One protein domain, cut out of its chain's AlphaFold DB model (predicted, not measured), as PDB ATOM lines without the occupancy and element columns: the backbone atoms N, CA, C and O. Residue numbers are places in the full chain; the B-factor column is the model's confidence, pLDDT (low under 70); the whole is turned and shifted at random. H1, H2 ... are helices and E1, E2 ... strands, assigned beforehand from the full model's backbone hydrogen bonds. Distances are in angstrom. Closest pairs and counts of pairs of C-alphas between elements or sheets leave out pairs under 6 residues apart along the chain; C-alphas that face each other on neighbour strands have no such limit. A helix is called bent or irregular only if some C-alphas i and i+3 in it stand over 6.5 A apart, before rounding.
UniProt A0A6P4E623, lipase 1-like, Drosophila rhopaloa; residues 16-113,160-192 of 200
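AT A GLANCE: This is residues 16 to 113 and 160 to 192 of the 200 residues of the protein "lipase 1-like" of Drosophila rhopaloa (UniProt A0A6P4E623). Two lobes stand end to end along the longest axis: in one, H2 packs across the first part of the long helix H1, residues 21 to 30, and lies near the parallel strand pair E1 and E2, with H3 at the corner after H2; in the other, H4 and H5 pack together at a steep tilt. H6 lies away from both lobes, after residues 175 to 183. The printed part has 131 residues with six named helices and two named strands, in the order H1 E1 H2 H3 E2 H4 H5 H6, and is mostly helix. It is compact, with a radius of gyration of the C-alphas of 16.1 A and spans of 49 by 34 by 32 A.

IN THESE COORDINATES: H1, residues 21 to 40, begins at C-alpha 21 (178.073, 128.566, 200.220), is 26.3 A long and has a kink of 31 degrees near residue 28; it is only just irregular, with C-alphas 26 and 29 6.9 A apart. E1, residues 45 to 50, is 16.4 A long. H2, residues 52 to 63, is 16.3 A long, and H3, residues 65 to 70, follows. E2, residues 71 to 77, is 16.3 A long. H4, residues 90 to 103, is 19.2 A long and irregular, with C-alphas 97 and 100 7.3 A apart. H5, residues 162 to 174, is 18.5 A long. H6, residues 184 to 191, ends at C-alpha 191 (173.358, 144.893, 205.465).

HOW THE PARTS SIT: H1 touches H2 with residues 21 to 30 alone, about perpendicular at 86 degrees; their closest C-alphas, of Gly 25 and Ser 56, are 4.3 A apart. E1 and E2 are parallel neighbours at 15 degrees, with N 47 and O 73 at 3.0 A and N 75 and O 47 at 2.9 A, within hydrogen-bond range. E1, H2 and H3, and E2 form a strand-helix-strand unit, two parallel strands joined through helices, with a right-handed crossover. H2 and H3 touch only at the corner, and only just, with 3 pairs of C-alphas within 8 A; the closest, of Cys 61 and Asn 68, are 5.8 A apart. H1 and H5 are close but not clearly touching, the closest C-alphas, of Trp 21 and Gln 164, being 5.9 A apart. H4 and H5 touch at a steep tilt of 48 degrees, opposite ways, closest at the C-alphas of Ser 96 and Ile 169, 5.5 A. H6 touches no helix. Every O i to N i+4 pair is within hydrogen-bond range in H2, H5 and H6; H1 has 14 of 16, H4 8 of 10, and H3 0 of 2, with 3 of 3 O i to N i+3 pairs.

THE WHOLE: The C-alphas farthest apart, of Gly 41 and Ser 101, are 48.8 A apart. Residues 114 to 159 are not printed; C-alphas 113 and 160 are 11.4 A apart across this cut. The link from E2 to H4 is long, 12 residues. Mean pLDDT of the printed part is 94.6, with residues 112 to 113 under 70.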
ATOM      1  N   PHE A  16     191.129 134.147 196.240       93.62
ATOM      2  CA  PHE A  16     190.441 133.092 195.492       93.62
ATOM      3  C   PHE A  16     189.468 132.319 196.388       93.62
ATOM      4  O   PHE A  16     188.381 131.946 195.959       93.62
ATOM      5  N   TRP A  17     189.834 132.115 197.656       93.62
ATOM      6  CA  TRP A  17     189.048 131.342 198.616       93.62
ATOM      7  C   TRP A  17     188.054 132.182 199.426       93.62
ATOM      8  O   TRP A  17     187.392 131.629 200.303       93.62
ATOM      9  N   ASP A  18     187.920 133.493 199.169       94.12
ATOM     10  CA  ASP A  18     187.028 134.410 199.906       94.12
ATOM     11  C   ASP A  18     185.541 134.250 199.547       94.12
ATOM     12  O   ASP A  18     184.800 135.210 199.330       94.12
ATOM     13  N   PHE A  19     185.071 133.008 199.550       95.88
ATOM     14  CA  PHE A  19     183.689 132.643 199.286       95.88
ATOM     15  C   PHE A  19     183.167 131.639 200.314       95.88
ATOM     16  O   PHE A  19     183.896 130.905 200.982       95.88
ATOM     17  N   SER A  20     181.854 131.623 200.462       97.25
ATOM     18  CA  SER A  20     181.097 130.666 201.246       97.25
ATOM     19  C   SER A  20     180.062 129.976 200.353       97.25
ATOM     20  O   SER A  20     179.986 130.212 199.149       97.25
ATOM     21  N   TRP A  21     179.206 129.145 200.942       97.81
ATOM     22  CA  TRP A  21     178.073 128.566 200.220       97.81
ATOM     23  C   TRP A  21     177.051 129.620 199.754       97.81
ATOM     24  O   TRP A  21     176.208 129.295 198.916       97.81
ATOM     25  N   HIS A  22     177.143 130.867 200.248       98.31
ATOM     26  CA  HIS A  22     176.349 131.990 199.753       98.31
ATOM     27  C   HIS A  22     176.693 132.324 198.300       98.31
ATOM     28  O   HIS A  22     175.800 132.370 197.461       98.31
ATOM     29  N   GLU A  23     177.978 132.497 197.990       98.31
ATOM     30  CA  GLU A  23     178.452 132.797 196.638       98.31
ATOM     31  C   GLU A  23     178.109 131.658 195.665       98.31
ATOM     32  O   GLU A  23     177.633 131.926 194.565       98.31
ATOM     33  N   ILE A  24     178.205 130.400 196.112       98.38
ATOM     34  CA  ILE A  24     177.782 129.229 195.322       98.38
ATOM     35  C   ILE A  24     176.289 129.322 194.954       98.38
ATOM     36  O   ILE A  24     175.907 129.086 193.810       98.38
ATOM     37  N   GLY A  25     175.419 129.692 195.901       98.44
ATOM     38  CA  GLY A  25     173.992 129.895 195.619       98.44
ATOM     39  C   GLY A  25     173.707 131.140 194.766       98.44
ATOM     40  O   GLY A  25     172.760 131.161 193.986       98.44
ATOM     41  N   MET A  26     174.528 132.182 194.891       98.44
ATOM     42  CA  MET A  26     174.339 133.462 194.202       98.44
ATOM     43  C   MET A  26     174.844 133.493 192.763       98.44
ATOM     44  O   MET A  26     174.331 134.307 191.983       98.44
ATOM     45  N   TYR A  27     175.848 132.674 192.443       98.25
ATOM     46  CA  TYR A  27     176.594 132.731 191.187       98.25
ATOM     47  C   TYR A  27     176.715 131.356 190.528       98.25
ATOM     48  O   TYR A  27     176.230 131.193 189.408       98.25
ATOM     49  N   ASP A  28     177.289 130.366 191.215       98.19
ATOM     50  CA  ASP A  28     177.582 129.056 190.625       98.19
ATOM     51  C   ASP A  28     176.308 128.327 190.187       98.19
ATOM     52  O   ASP A  28     176.204 127.903 189.035       98.19
ATOM     53  N   LEU A  29     175.314 128.201 191.078       98.50
ATOM     54  CA  LEU A  29     174.052 127.528 190.749       98.50
ATOM     55  C   LEU A  29     173.306 128.230 189.601       98.50
ATOM     56  O   LEU A  29     172.979 127.544 188.631       98.50
ATOM     57  N   PRO A  30     173.092 129.562 189.632       98.69
ATOM     58  CA  PRO A  30     172.565 130.305 188.493       98.69
ATOM     59  C   PRO A  30     173.278 130.024 187.166       98.69
ATOM     60  O   PRO A  30     172.629 129.670 186.182       98.69
ATOM     61  N   ALA A  31     174.610 130.121 187.148       98.38
ATOM     62  CA  ALA A  31     175.408 129.924 185.941       98.38
ATOM     63  C   ALA A  31     175.307 128.487 185.406       98.38
ATOM     64  O   ALA A  31     175.152 128.288 184.200       98.38
ATOM     65  N   MET A  32     175.354 127.485 186.290       98.38
ATOM     66  CA  MET A  32     175.205 126.078 185.909       98.38
ATOM     67  C   MET A  32     173.803 125.770 185.378       98.38
ATOM     68  O   MET A  32     173.678 125.097 184.358       98.38
ATOM     69  N   ILE A  33     172.753 126.275 186.032       98.69
ATOM     70  CA  ILE A  33     171.366 126.083 185.587       98.69
ATOM     71  C   ILE A  33     171.172 126.714 184.209       98.69
ATOM     72  O   ILE A  33     170.709 126.037 183.296       98.69
ATOM     73  N   ASP A  34     171.569 127.973 184.027       98.69
ATOM     74  CA  ASP A  34     171.418 128.669 182.747       98.69
ATOM     75  C   ASP A  34     172.191 127.977 181.628       98.69
ATOM     76  O   ASP A  34     171.675 127.830 180.517       98.69
ATOM     77  N   HIS A  35     173.398 127.497 181.926       98.56
ATOM     78  CA  HIS A  35     174.178 126.712 180.981       98.56
ATOM     79  C   HIS A  35     173.450 125.426 180.568       98.56
ATOM     80  O   HIS A  35     173.317 125.170 179.373       98.56
ATOM     81  N   VAL A  36     172.939 124.644 181.525       98.62
ATOM     82  CA  VAL A  36     172.228 123.384 181.252       98.62
ATOM     83  C   VAL A  36     170.939 123.624 180.465       98.62
ATOM     84  O   VAL A  36     170.700 122.940 179.472       98.62
ATOM     85  N   LEU A  37     170.119 124.603 180.855       98.69
ATOM     86  CA  LEU A  37     168.872 124.918 180.147       98.69
ATOM     87  C   LEU A  37     169.153 125.402 178.721       98.69
ATOM     88  O   LEU A  37     168.498 124.961 177.780       98.69
ATOM     89  N   LYS A  38     170.182 126.239 178.534       98.75
ATOM     90  CA  LYS A  38     170.610 126.680 177.202       98.75
ATOM     91  C   LYS A  38     171.126 125.521 176.350       98.75
ATOM     92  O   LYS A  38     170.795 125.450 175.172       98.75
ATOM     93  N   ALA A  39     171.947 124.644 176.920       98.69
ATOM     94  CA  ALA A  39     172.557 123.532 176.195       98.69
ATOM     95  C   ALA A  39     171.538 122.450 175.805       98.69
ATOM     96  O   ALA A  39     171.679 121.823 174.761       98.69
ATOM     97  N   THR A  40     170.519 122.229 176.638       98.38
ATOM     98  CA  THR A  40     169.521 121.168 176.431       98.38
ATOM     99  C   THR A  40     168.238 121.647 175.753       98.38
ATOM    100  O   THR A  40     167.510 120.831 175.197       98.38
ATOM    101  N   GLY A  41     167.934 122.946 175.808       98.50
ATOM    102  CA  GLY A  41     166.688 123.525 175.298       98.50
ATOM    103  C   GLY A  41     165.468 123.300 176.200       98.50
ATOM    104  O   GLY A  41     164.383 123.788 175.883       98.50
ATOM    105  N   PHE A  42     165.613 122.595 177.329       98.62
ATOM    106  CA  PHE A  42     164.522 122.441 178.287       98.62
ATOM    107  C   PHE A  42     164.272 123.744 179.059       98.62
ATOM    108  O   PHE A  42     165.218 124.446 179.414       98.62
ATOM    109  N   PRO A  43     163.006 124.068 179.384       98.00
ATOM    110  CA  PRO A  43     162.675 125.292 180.111       98.00
ATOM    111  C   PRO A  43     162.959 125.196 181.617       98.00
ATOM    112  O   PRO A  43     163.039 126.223 182.292       98.00
ATOM    113  N   LYS A  44     163.057 123.974 182.161       98.69
ATOM    114  CA  LYS A  44     163.260 123.693 183.587       98.69
ATOM    115  C   LYS A  44     164.061 122.406 183.789       98.69
ATOM    116  O   LYS A  44     164.124 121.575 182.886       98.69
ATOM    117  N   LEU A  45     164.607 122.219 184.990       98.44
ATOM    118  CA  LEU A  45     165.313 120.999 185.399       98.44
ATOM    119  C   LEU A  45     164.877 120.495 186.780       98.44
ATOM    120  O   LEU A  45     164.259 121.225 187.555       98.44
ATOM    121  N   HIS A  46     165.216 119.247 187.095       98.50
ATOM    122  CA  HIS A  46     165.152 118.716 188.459       98.50
ATOM    123  C   HIS A  46     166.503 118.932 189.141       98.50
ATOM    124  O   HIS A  46     167.543 118.671 188.536       98.50
ATOM    125  N   TYR A  47     166.496 119.398 190.389       98.69
ATOM    126  CA  TYR A  47     167.716 119.610 191.162       98.69
ATOM    127  C   TYR A  47     167.782 118.608 192.314       98.69
ATOM    128  O   TYR A  47     166.929 118.625 193.195       98.69
ATOM    129  N   ALA A  48     168.827 117.785 192.355       98.56
ATOM    130  CA  ALA A  48     169.121 116.930 193.499       98.56
ATOM    131  C   ALA A  48     170.312 117.503 194.275       98.56
ATOM    132  O   ALA A  48     171.418 117.601 193.744       98.56
ATOM    133  N   GLY A  49     170.084 117.882 195.531       98.06
ATOM    134  CA  GLY A  49     171.119 118.395 196.421       98.06
ATOM    135  C   GLY A  49     171.392 117.437 197.568       98.06
ATOM    136  O   GLY A  49     170.481 116.805 198.094       98.06
ATOM    137  N   HIS A  50     172.651 117.372 197.990       97.62
ATOM    138  CA  HIS A  50     173.061 116.677 199.204       97.62
ATOM    139  C   HIS A  50     173.822 117.630 200.126       97.62
ATOM    140  O   HIS A  50     174.719 118.341 199.665       97.62
ATOM    141  N   SER A  51     173.499 117.636 201.424       96.19
ATOM    142  CA  SER A  51     174.203 118.431 202.440       96.19
ATOM    143  C   SER A  51     174.311 119.916 202.044       96.19
ATOM    144  O   SER A  51     173.282 120.572 201.870       96.19
ATOM    145  N   GLN A  52     175.522 120.451 201.844       96.81
ATOM    146  CA  GLN A  52     175.744 121.835 201.404       96.81
ATOM    147  C   GLN A  52     175.084 122.159 200.050       96.81
ATOM    148  O   GLN A  52     174.706 123.305 199.819       96.81
ATOM    149  N   GLY A  53     174.901 121.175 199.162       98.00
ATOM    150  CA  GLY A  53     174.171 121.380 197.907       98.00
ATOM    151  C   GLY A  53     172.740 121.867 198.154       98.00
ATOM    152  O   GLY A  53     172.269 122.780 197.483       98.00
ATOM    153  N   CYS A  54     172.084 121.348 199.197       98.38
ATOM    154  CA  CYS A  54     170.788 121.856 199.643       98.38
ATOM    155  C   CYS A  54     170.904 123.296 200.157       98.38
ATOM    156  O   CYS A  54     170.099 124.142 199.784       98.38
ATOM    157  N   THR A  55     171.916 123.594 200.979       98.19
ATOM    158  CA  THR A  55     172.161 124.942 201.519       98.19
ATOM    159  C   THR A  55     172.279 125.975 200.400       98.19
ATOM    160  O   THR A  55     171.551 126.966 200.396       98.19
ATOM    161  N   SER A  56     173.147 125.730 199.414       98.50
ATOM    162  CA  SER A  56     173.345 126.633 198.277       98.50
ATOM    163  C   SER A  56     172.089 126.764 197.416       98.50
ATOM    164  O   SER A  56     171.787 127.866 196.961       98.50
ATOM    165  N   PHE A  57     171.326 125.681 197.237       98.62
ATOM    166  CA  PHE A  57     170.041 125.729 196.542       98.62
ATOM    167  C   PHE A  57     169.052 126.666 197.244       98.62
ATOM    168  O   PHE A  57     168.502 127.562 196.609       98.62
ATOM    169  N   PHE A  58     168.879 126.533 198.562       98.25
ATOM    170  CA  PHE A  58     167.972 127.405 199.311       98.25
ATOM    171  C   PHE A  58     168.441 128.866 199.349       98.25
ATOM    172  O   PHE A  58     167.604 129.766 199.292       98.25
ATOM    173  N   VAL A  59     169.757 129.131 199.348       98.56
ATOM    174  CA  VAL A  59     170.275 130.497 199.132       98.56
ATOM    175  C   VAL A  59     169.839 131.040 197.778       98.56
ATOM    176  O   VAL A  59     169.347 132.164 197.712       98.56
ATOM    177  N   MET A  60     170.027 130.269 196.704       98.62
ATOM    178  CA  MET A  60     169.641 130.693 195.359       98.62
ATOM    179  C   MET A  60     168.144 131.010 195.306       98.62
ATOM    180  O   MET A  60     167.764 132.068 194.815       98.62
ATOM    181  N   CYS A  61     167.295 130.138 195.851       97.94
ATOM    182  CA  CYS A  61     165.848 130.337 195.844       97.94
ATOM    183  C   CYS A  61     165.403 131.605 196.580       97.94
ATOM    184  O   CYS A  61     164.467 132.266 196.129       97.94
ATOM    185  N   SER A  62     166.086 131.951 197.674       97.94
ATOM    186  CA  SER A  62     165.804 133.153 198.461       97.94
ATOM    187  C   SER A  62     166.333 134.426 197.791       97.94
ATOM    188  O   SER A  62     165.624 135.418 197.637       97.94
ATOM    189  N   MET A  63     167.585 134.400 197.333       98.00
ATOM    190  CA  MET A  63     168.285 135.595 196.852       98.00
ATOM    191  C   MET A  63     168.112 135.850 195.349       98.00
ATOM    192  O   MET A  63     168.394 136.941 194.853       98.00
ATOM    193  N   ARG A  64     167.676 134.835 194.598       97.75
ATOM    194  CA  ARG A  64     167.452 134.855 193.147       97.75
ATOM    195  C   ARG A  64     166.093 134.210 192.821       97.75
ATOM    196  O   ARG A  64     166.052 133.263 192.036       97.75
ATOM    197  N   PRO A  65     164.963 134.715 193.351       97.56
ATOM    198  CA  PRO A  65     163.664 134.030 193.287       97.56
ATOM    199  C   PRO A  65     163.173 133.716 191.864       97.56
ATOM    200  O   PRO A  65     162.425 132.761 191.668       97.56
ATOM    201  N   ALA A  66     163.642 134.439 190.841       98.12
ATOM    202  CA  ALA A  66     163.379 134.112 189.436       98.12
ATOM    203  C   ALA A  66     163.841 132.693 189.034       98.12
ATOM    204  O   ALA A  66     163.265 132.090 188.129       98.12
ATOM    205  N   TYR A  67     164.847 132.126 189.710       98.25
ATOM    206  CA  TYR A  67     165.313 130.757 189.468       98.25
ATOM    207  C   TYR A  67     164.347 129.692 189.990       98.25
ATOM    208  O   TYR A  67     164.377 128.569 189.491       98.25
ATOM    209  N   ASN A  68     163.422 130.033 190.892       97.81
ATOM    210  CA  ASN A  68     162.383 129.102 191.345       97.81
ATOM    211  C   ASN A  68     161.504 128.651 190.169       97.81
ATOM    212  O   ASN A  68     161.089 127.501 190.103       97.81
ATOM    213  N   ALA A  69     161.294 129.525 189.178       98.38
ATOM    214  CA  ALA A  69     160.550 129.190 187.967       98.38
ATOM    215  C   ALA A  69     161.294 128.213 187.034       98.38
ATOM    216  O   ALA A  69     160.652 127.595 186.185       98.38
ATOM    217  N   LYS A  70     162.617 128.055 187.196       98.62
ATOM    218  CA  LYS A  70     163.495 127.199 186.376       98.62
ATOM    219  C   LYS A  70     163.674 125.785 186.943       98.62
ATOM    220  O   LYS A  70     164.313 124.945 186.312       98.62
ATOM    221  N   VAL A  71     163.114 125.501 188.119       98.44
ATOM    222  CA  VAL A  71     163.248 124.209 188.803       98.44
ATOM    223  C   VAL A  71     161.881 123.537 188.883       98.44
ATOM    224  O   VAL A  71     160.906 124.145 189.314       98.44
ATOM    225  N   VAL A  72     161.794 122.284 188.436       98.38
ATOM    226  CA  VAL A  72     160.566 121.476 188.519       98.38
ATOM    227  C   VAL A  72     160.391 120.921 189.929       98.38
ATOM    228  O   VAL A  72     159.318 121.029 190.514       98.38
ATOM    229  N   SER A  73     161.450 120.325 190.476       97.94
ATOM    230  CA  SER A  73     161.470 119.784 191.831       97.94
ATOM    231  C   SER A  73     162.875 119.831 192.421       97.94
ATOM    232  O   SER A  73     163.866 119.783 191.687       97.94
ATOM    233  N   MET A  74     162.932 119.866 193.752       97.69
ATOM    234  CA  MET A  74     164.151 119.745 194.545       97.69
ATOM    235  C   MET A  74     164.123 118.440 195.347       97.69
ATOM    236  O   MET A  74     163.243 118.246 196.183       97.69
ATOM    237  N   GLN A  75     165.093 117.559 195.111       98.44
ATOM    238  CA  GLN A  75     165.366 116.392 195.944       98.44
ATOM    239  C   GLN A  75     166.437 116.760 196.977       98.44
ATOM    240  O   GLN A  75     167.629 116.783 196.675       98.44
ATOM    241  N   ALA A  76     165.999 117.077 198.197       97.94
ATOM    242  CA  ALA A  76     166.873 117.506 199.283       97.94
ATOM    243  C   ALA A  76     167.318 116.317 200.153       97.94
ATOM    244  O   ALA A  76     166.554 115.816 200.975       97.94
ATOM    245  N   LEU A  77     168.569 115.885 200.001       97.81
ATOM    246  CA  LEU A  77     169.160 114.782 200.760       97.81
ATOM    247  C   LEU A  77     170.017 115.344 201.905       97.81
ATOM    248  O   LEU A  77     170.977 116.073 201.663       97.81
ATOM    249  N   ALA A  78     169.669 115.026 203.156       95.38
ATOM    250  CA  ALA A  78     170.345 115.532 204.363       95.38
ATOM    251  C   ALA A  78     170.592 117.066 204.345       95.38
ATOM    252  O   ALA A  78     171.741 117.509 204.383       95.38
ATOM    253  N   PRO A  79     169.543 117.904 204.223       95.75
ATOM    254  CA  PRO A  79     169.696 119.345 204.020       95.75
ATOM    255  C   PRO A  79     170.332 120.064 205.223       95.75
ATOM    256  O   PRO A  79     169.772 120.086 206.316       95.75
ATOM    257  N   ALA A  80     171.468 120.729 205.001       93.31
ATOM    258  CA  ALA A  80     172.209 121.458 206.035       93.31
ATOM    259  C   ALA A  80     171.825 122.955 206.085       93.31
ATOM    260  O   ALA A  80     172.615 123.822 205.712       93.31
ATOM    261  N   VAL A  81     170.591 123.273 206.492       93.00
ATOM    262  CA  VAL A  81     170.060 124.658 206.488       93.00
ATOM    263  C   VAL A  81     169.981 125.241 207.896       93.00
ATOM    264  O   VAL A  81     170.633 126.236 208.204       93.00
ATOM    265  N   TYR A  82     169.219 124.587 208.770       90.56
ATOM    266  CA  TYR A  82     169.130 124.906 210.190       90.56
ATOM    267  C   TYR A  82     169.777 123.764 210.966       90.56
ATOM    268  O   TYR A  82     169.274 122.647 210.956       90.56
ATOM    269  N   ALA A  83     170.918 124.039 211.594       88.56
ATOM    270  CA  ALA A  83     171.747 123.017 212.236       88.56
ATOM    271  C   ALA A  83     172.080 123.353 213.697       88.56
ATOM    272  O   ALA A  83     173.042 122.824 214.236       88.56
ATOM    273  N   LYS A  84     171.305 124.229 214.349       94.00
ATOM    274  CA  LYS A  84     171.544 124.599 215.752       94.00
ATOM    275  C   LYS A  84     171.519 123.393 216.689       94.00
ATOM    276  O   LYS A  84     172.386 123.270 217.541       94.00
ATOM    277  N   GLU A  85     170.599 122.461 216.459       92.94
ATOM    278  CA  GLU A  85     170.469 121.243 217.270       92.94
ATOM    279  C   GLU A  85     171.684 120.301 217.174       92.94
ATOM    280  O   GLU A  85     171.796 119.356 217.947       92.94
ATOM    281  N   THR A  86     172.616 120.535 216.240       92.12
ATOM    282  CA  THR A  86     173.867 119.764 216.165       92.12
ATOM    283  C   THR A  86     174.993 120.376 216.998       92.12
ATOM    284  O   THR A  86     176.057 119.765 217.098       92.12
ATOM    285  N   GLU A  87     174.787 121.543 217.621       92.31
ATOM    286  CA  GLU A  87     175.807 122.236 218.419       92.31
ATOM    287  C   GLU A  87     176.315 121.382 219.588       92.31
ATOM    288  O   GLU A  87     177.505 121.429 219.904       92.31
ATOM    289  N   ASP A  88     175.454 120.552 220.180       91.12
ATOM    290  CA  ASP A  88     175.821 119.656 221.280       91.12
ATOM    291  C   ASP A  88     176.551 118.386 220.824       91.12
ATOM    292  O   ASP A  88     177.136 117.677 221.647       91.12
ATOM    293  N   HIS A  89     176.594 118.102 219.517       93.94
ATOM    294  CA  HIS A  89     177.350 116.967 219.002       93.94
ATOM    295  C   HIS A  89     178.855 117.181 219.262       93.94
ATOM    296  O   HIS A  89     179.411 118.167 218.771       93.94
ATOM    297  N   PRO A  90     179.569 116.271 219.959       93.38
ATOM    298  CA  PRO A  90     180.929 116.525 220.452       93.38
ATOM    299  C   PRO A  90     181.918 117.004 219.382       93.38
ATOM    300  O   PRO A  90     182.673 117.950 219.601       93.38
ATOM    301  N   TYR A  91     181.873 116.398 218.193       91.88
ATOM    302  CA  TYR A  91     182.729 116.781 217.068       91.88
ATOM    303  C   TYR A  91     182.364 118.157 216.493       91.88
ATOM    304  O   TYR A  91     183.251 118.955 216.194       91.88
ATOM    305  N   ILE A  92     181.070 118.466 216.373       93.12
ATOM    306  CA  ILE A  92     180.593 119.750 215.840       93.12
ATOM    307  C   ILE A  92     180.891 120.873 216.833       93.12
ATOM    308  O   ILE A  92     181.358 121.944 216.435       93.12
ATOM    309  N   ARG A  93     180.710 120.608 218.131       93.69
ATOM    310  CA  ARG A  93     181.099 121.501 219.223       93.69
ATOM    311  C   ARG A  93     182.592 121.791 219.196       93.69
ATOM    312  O   ARG A  93     182.988 122.954 219.229       93.69
ATOM    313  N   ALA A  94     183.423 120.753 219.080       93.62
ATOM    314  CA  ALA A  94     184.872 120.902 218.997       93.62
ATOM    315  C   ALA A  94     185.282 121.765 217.793       93.62
ATOM    316  O   ALA A  94     186.042 122.720 217.952       93.62
ATOM    317  N   ILE A  95     184.721 121.510 216.607       92.06
ATOM    318  CA  ILE A  95     184.949 122.349 215.422       92.06
ATOM    319  C   ILE A  95     184.518 123.796 215.709       92.06
ATOM    320  O   ILE A  95     185.295 124.729 215.523       92.06
ATOM    321  N   SER A  96     183.318 124.004 216.243       92.38
ATOM    322  CA  SER A  96     182.768 125.335 216.524       92.38
ATOM    323  C   SER A  96     183.581 126.154 217.533       92.38
ATOM    324  O   SER A  96     183.562 127.390 217.478       92.38
ATOM    325  N   LEU A  97     184.277 125.490 218.459       92.12
ATOM    326  CA  LEU A  97     185.132 126.123 219.461       92.12
ATOM    327  C   LEU A  97     186.547 126.386 218.936       92.12
ATOM    328  O   LEU A  97     187.054 127.496 219.085       92.12
ATOM    329  N   TYR A  98     187.175 125.393 218.306       92.56
ATOM    330  CA  TYR A  98     188.612 125.431 218.029       92.56
ATOM    331  C   TYR A  98     188.965 125.834 216.597       92.56
ATOM    332  O   TYR A  98     190.089 126.272 216.354       92.56
ATOM    333  N   PHE A  99     188.035 125.744 215.642       91.81
ATOM    334  CA  PHE A  99     188.342 125.971 214.226       91.81
ATOM    335  C   PHE A  99     188.925 127.361 213.953       91.81
ATOM    336  O   PHE A  99     189.914 127.481 213.235       91.81
ATOM    337  N   ASN A 100     188.366 128.414 214.559       86.62
ATOM    338  CA  ASN A 100     188.886 129.773 214.382       86.62
ATOM    339  C   ASN A 100     190.292 129.948 214.969       86.62
ATOM    340  O   ASN A 100     191.087 130.678 214.388       86.62
ATOM    341  N   SER A 101     190.623 129.263 216.065       87.62
ATOM    342  CA  SER A 101     191.975 129.290 216.638       87.62
ATOM    343  C   SER A 101     192.978 128.524 215.771       87.62
ATOM    344  O   SER A 101     194.108 128.968 215.608       87.62
ATOM    345  N   LEU A 102     192.560 127.405 215.171       84.81
ATOM    346  CA  LEU A 102     193.409 126.565 214.314       84.81
ATOM    347  C   LEU A 102     193.645 127.170 212.923       84.81
ATOM    348  O   LEU A 102     194.715 127.024 212.335       84.81
ATOM    349  N   VAL A 103     192.621 127.814 212.363       82.94
ATOM    350  CA  VAL A 103     192.648 128.356 210.996       82.94
ATOM    351  C   VAL A 103     192.941 129.858 210.981       82.94
ATOM    352  O   VAL A 103     193.320 130.404 209.944       82.94
ATOM    353  N   GLY A 104     192.820 130.525 212.129       80.19
ATOM    354  CA  GLY A 104     193.007 131.962 212.277       80.19
ATOM    355  C   GLY A 104     191.961 132.775 211.512       80.19
ATOM    356  O   GLY A 104     190.904 132.284 211.104       80.19
ATOM    357  N   GLY A 105     192.276 134.050 211.271       72.88
ATOM    358  CA  GLY A 105     191.494 134.921 210.387       72.88
ATOM    359  C   GLY A 105     191.576 134.517 208.911       72.88
ATOM    360  O   GLY A 105     190.694 134.883 208.137       72.88
ATOM    361  N   SER A 106     192.574 133.712 208.544       70.94
ATOM    362  CA  SER A 106     192.892 133.370 207.163       70.94
ATOM    363  C   SER A 106     191.745 132.661 206.452       70.94
ATOM    364  O   SER A 106     191.043 131.805 207.009       70.94
ATOM    365  N   ILE A 107     191.572 133.034 205.191       81.06
ATOM    366  CA  ILE A 107     190.698 132.364 204.248       81.06
ATOM    367  C   ILE A 107     191.610 131.651 203.258       81.06
ATOM    368  O   ILE A 107     192.438 132.277 202.605       81.06
ATOM    369  N   ARG A 108     191.535 130.324 203.257       86.31
ATOM    370  CA  ARG A 108     192.416 129.434 202.501       86.31
ATOM    371  C   ARG A 108     191.656 128.186 202.087       86.31
ATOM    372  O   ARG A 108     190.620 127.870 202.685       86.31
ATOM    373  N   GLU A 109     192.211 127.468 201.121       88.75
ATOM    374  CA  GLU A 109     191.802 126.098 200.842       88.75
ATOM    375  C   GLU A 109     192.013 125.219 202.075       88.75
ATOM    376  O   GLU A 109     193.009 125.332 202.794       88.75
ATOM    377  N   MET A 110     191.075 124.311 202.306       84.69
ATOM    378  CA  MET A 110     191.183 123.265 203.306       84.69
ATOM    379  C   MET A 110     190.916 121.894 202.703       84.69
ATOM    380  O   MET A 110     190.224 121.741 201.695       84.69
ATOM    381  N   PHE A 111     191.462 120.887 203.383       79.06
ATOM    382  CA  PHE A 111     191.363 119.477 203.027       79.06
ATOM    383  C   PHE A 111     191.914 119.151 201.631       79.06
ATOM    384  O   PHE A 111     191.380 118.320 200.880       79.06
ATOM    385  N   ASN A 112     193.030 119.793 201.279       69.44
ATOM    386  CA  ASN A 112     193.684 119.589 200.007       69.44
ATOM    387  C   ASN A 112     194.696 118.418 200.032       69.44
ATOM    388  O   ASN A 112     195.893 118.600 200.114       69.44
ATOM    389  N   GLY A 113     194.231 117.175 199.856       64.31
ATOM    390  CA  GLY A 113     195.093 116.055 199.427       64.31
ATOM    391  C   GLY A 113     195.901 115.373 200.538       64.31
ATOM    392  O   GLY A 113     195.877 114.149 200.597       64.31
ATOM    393  N   VAL A 160     187.710 122.782 200.067       89.69
ATOM    394  CA  VAL A 160     186.693 123.708 200.599       89.69
ATOM    395  C   VAL A 160     187.349 125.019 201.018       89.69
ATOM    396  O   VAL A 160     188.480 125.009 201.505       89.69
ATOM    397  N   ALA A 161     186.647 126.144 200.890       93.19
ATOM    398  CA  ALA A 161     187.087 127.395 201.490       93.19
ATOM    399  C   ALA A 161     186.871 127.368 203.011       93.19
ATOM    400  O   ALA A 161     185.781 127.049 203.495       93.19
ATOM    401  N   ALA A 162     187.869 127.800 203.788       94.31
ATOM    402  CA  ALA A 162     187.735 127.957 205.240       94.31
ATOM    403  C   ALA A 162     186.517 128.818 205.642       94.31
ATOM    404  O   ALA A 162     185.889 128.579 206.676       94.31
ATOM    405  N   LYS A 163     186.154 129.801 204.808       95.88
ATOM    406  CA  LYS A 163     184.989 130.668 205.019       95.88
ATOM    407  C   LYS A 163     183.662 129.899 204.953       95.88
ATOM    408  O   LYS A 163     182.760 130.249 205.704       95.88
ATOM    409  N   GLN A 164     183.546 128.811 204.181       96.06
ATOM    410  CA  GLN A 164     182.357 127.939 204.203       96.06
ATOM    411  C   GLN A 164     182.155 127.287 205.575       96.06
ATOM    412  O   GLN A 164     181.046 127.299 206.106       96.06
ATOM    413  N   VAL A 165     183.229 126.767 206.180       94.94
ATOM    414  CA  VAL A 165     183.164 126.138 207.511       94.94
ATOM    415  C   VAL A 165     182.846 127.180 208.584       94.94
ATOM    416  O   VAL A 165     181.954 126.963 209.403       94.94
ATOM    417  N   LYS A 166     183.499 128.352 208.539       95.50
ATOM    418  CA  LYS A 166     183.179 129.488 209.424       95.50
ATOM    419  C   LYS A 166     181.711 129.896 209.305       95.50
ATOM    420  O   LYS A 166     181.066 130.144 210.318       95.50
ATOM    421  N   HIS A 167     181.174 129.919 208.087       96.44
ATOM    422  CA  HIS A 167     179.775 130.251 207.850       96.44
ATOM    423  C   HIS A 167     178.832 129.203 208.462       96.44
ATOM    424  O   HIS A 167     177.872 129.562 209.137       96.44
ATOM    425  N   PHE A 168     179.135 127.906 208.329       96.56
ATOM    426  CA  PHE A 168     178.367 126.863 209.016       96.56
ATOM    427  C   PHE A 168     178.422 126.991 210.544       96.56
ATOM    428  O   PHE A 168     177.394 126.875 211.205       96.56
ATOM    429  N   ILE A 169     179.582 127.320 211.119       95.62
ATOM    430  CA  ILE A 169     179.691 127.587 212.563       95.62
ATOM    431  C   ILE A 169     178.763 128.742 212.977       95.62
ATOM    432  O   ILE A 169     178.120 128.670 214.024       95.62
ATOM    433  N   GLN A 170     178.653 129.800 212.165       95.69
ATOM    434  CA  GLN A 170     177.761 130.928 212.454       95.69
ATOM    435  C   GLN A 170     176.288 130.518 212.476       95.69
ATOM    436  O   GLN A 170     175.570 130.921 213.393       95.69
ATOM    437  N   ILE A 171     175.827 129.718 211.509       95.69
ATOM    438  CA  ILE A 171     174.417 129.302 211.468       95.69
ATOM    439  C   ILE A 171     174.089 128.278 212.558       95.69
ATOM    440  O   ILE A 171     172.980 128.307 213.080       95.69
ATOM    441  N   ILE A 172     175.047 127.423 212.944       95.88
ATOM    442  CA  ILE A 172     174.898 126.489 214.069       95.88
ATOM    443  C   ILE A 172     174.719 127.290 215.364       95.88
ATOM    444  O   ILE A 172     173.667 127.205 215.987       95.88
ATOM    445  N   LYS A 173     175.669 128.173 215.700       95.00
ATOM    446  CA  LYS A 173     175.623 128.968 216.942       95.00
ATOM    447  C   LYS A 173     174.418 129.903 217.022       95.00
ATOM    448  O   LYS A 173     173.813 130.085 218.074       95.00
ATOM    449  N   SER A 174     174.082 130.561 215.914       94.12
ATOM    450  CA  SER A 174     172.992 131.544 215.907       94.12
ATOM    451  C   SER A 174     171.612 130.918 215.706       94.12
ATOM    452  O   SER A 174     170.608 131.547 216.042       94.12
ATOM    453  N   GLY A 175     171.533 129.718 215.121       94.75
ATOM    454  CA  GLY A 175     170.290 129.150 214.596       94.75
ATOM    455  C   GLY A 175     169.655 129.980 213.479       94.75
ATOM    456  O   GLY A 175     168.455 129.870 213.235       94.75
ATOM    457  N   ARG A 176     170.424 130.860 212.824       95.25
ATOM    458  CA  ARG A 176     169.934 131.752 211.768       95.25
ATOM    459  C   ARG A 176     170.525 131.337 210.432       95.25
ATOM    460  O   ARG A 176     171.723 131.480 210.220       95.25
ATOM    461  N   PHE A 177     169.670 130.902 209.515       96.94
ATOM    462  CA  PHE A 177     170.051 130.747 208.118       96.94
ATOM    463  C   PHE A 177     170.071 132.131 207.444       96.94
ATOM    464  O   PHE A 177     169.025 132.729 207.188       96.94
ATOM    465  N   ALA A 178     171.268 132.687 207.262       97.25
ATOM    466  CA  ALA A 178     171.509 134.062 206.815       97.25
ATOM    467  C   ALA A 178     172.880 134.170 206.114       97.25
ATOM    468  O   ALA A 178     173.683 133.253 206.278       97.25
ATOM    469  N   PRO A 179     173.168 135.253 205.360       97.62
ATOM    470  CA  PRO A 179     174.504 135.551 204.847       97.62
ATOM    471  C   PRO A 179     175.589 135.600 205.918       97.62
ATOM    472  O   PRO A 179     175.311 135.739 207.108       97.62
ATOM    473  N   TYR A 180     176.842 135.540 205.460       97.19
ATOM    474  CA  TYR A 180     178.003 135.498 206.339       97.19
ATOM    475  C   TYR A 180     178.032 136.729 207.244       97.19
ATOM    476  O   TYR A 180     178.069 137.862 206.768       97.19
ATOM    477  N   SER A 181     178.063 136.511 208.556       96.50
ATOM    478  CA  SER A 181     178.153 137.606 209.518       96.50
ATOM    479  C   SER A 181     179.610 138.046 209.674       96.50
ATOM    480  O   SER A 181     180.492 137.247 209.984       96.50
ATOM    481  N   TYR A 182     179.893 139.323 209.461       94.62
ATOM    482  CA  TYR A 182     181.205 139.923 209.688       94.62
ATOM    483  C   TYR A 182     181.257 140.606 211.067       94.62
ATOM    484  O   TYR A 182     180.516 140.256 211.984       94.62
ATOM    485  N   SER A 183     182.161 141.574 211.247       94.50
ATOM    486  CA  SER A 183     182.113 142.467 212.406       94.50
ATOM    487  C   SER A 183     180.853 143.333 212.364       94.50
ATOM    488  O   SER A 183     180.359 143.648 211.283       94.50
ATOM    489  N   SER A 184     180.370 143.779 213.527       94.56
ATOM    490  CA  SER A 184     179.176 144.635 213.633       94.56
ATOM    491  C   SER A 184     179.233 145.852 212.695       94.56
ATOM    492  O   SER A 184     178.286 146.114 211.959       94.56
ATOM    493  N   ASN A 185     180.386 146.530 212.621       96.69
ATOM    494  CA  ASN A 185     180.587 147.669 211.718       96.69
ATOM    495  C   ASN A 185     180.520 147.265 210.238       96.69
ATOM    496  O   ASN A 185     179.922 147.976 209.433       96.69
ATOM    497  N   LYS A 186     181.108 146.121 209.867       95.94
ATOM    498  CA  LYS A 186     181.069 145.628 208.485       95.94
ATOM    499  C   LYS A 186     179.667 145.143 208.104       95.94
ATOM    500  O   LYS A 186     179.234 145.392 206.986       95.94
ATOM    501  N   ASN A 187     178.935 144.527 209.030       97.38
ATOM    502  CA  ASN A 187     177.529 144.180 208.832       97.38
ATOM    503  C   ASN A 187     176.680 145.434 208.628       97.38
ATOM    504  O   ASN A 187     175.913 145.478 207.676       97.38
ATOM    505  N   MET A 188     176.877 146.485 209.429       97.12
ATOM    506  CA  MET A 188     176.141 147.739 209.253       97.12
ATOM    507  C   MET A 188     176.379 148.346 207.862       97.12
ATOM    508  O   MET A 188     175.444 148.811 207.216       97.12
ATOM    509  N   GLN A 189     177.614 148.283 207.355       97.19
ATOM    510  CA  GLN A 189     177.946 148.747 206.005       97.19
ATOM    511  C   GLN A 189     177.307 147.889 204.899       97.19
ATOM    512  O   GLN A 189     176.834 148.433 203.905       97.19
ATOM    513  N   LEU A 190     177.301 146.561 205.053       95.62
ATOM    514  CA  LEU A 190     176.834 145.629 204.019       95.62
ATOM    515  C   LEU A 190     175.316 145.406 204.035       95.62
ATOM    516  O   LEU A 190     174.700 145.264 202.982       95.62
ATOM    517  N   TYR A 191     174.724 145.351 205.222       95.69
ATOM    518  CA  TYR A 191     173.358 144.893 205.465       95.69
ATOM    519  C   TYR A 191     172.453 145.973 206.059       95.69
ATOM    520  O   TYR A 191     171.249 145.754 206.140       95.69
ATOM    521  N   ARG A 192     173.007 147.135 206.445       96.56
ATOM    522  CA  ARG A 192     172.294 148.203 207.176       96.56
ATOM    523  C   ARG A 192     171.706 147.736 208.513       96.56
ATOM    524  O   ARG A 192     170.739 148.307 209.001       96.56
TER     525      ARG A 192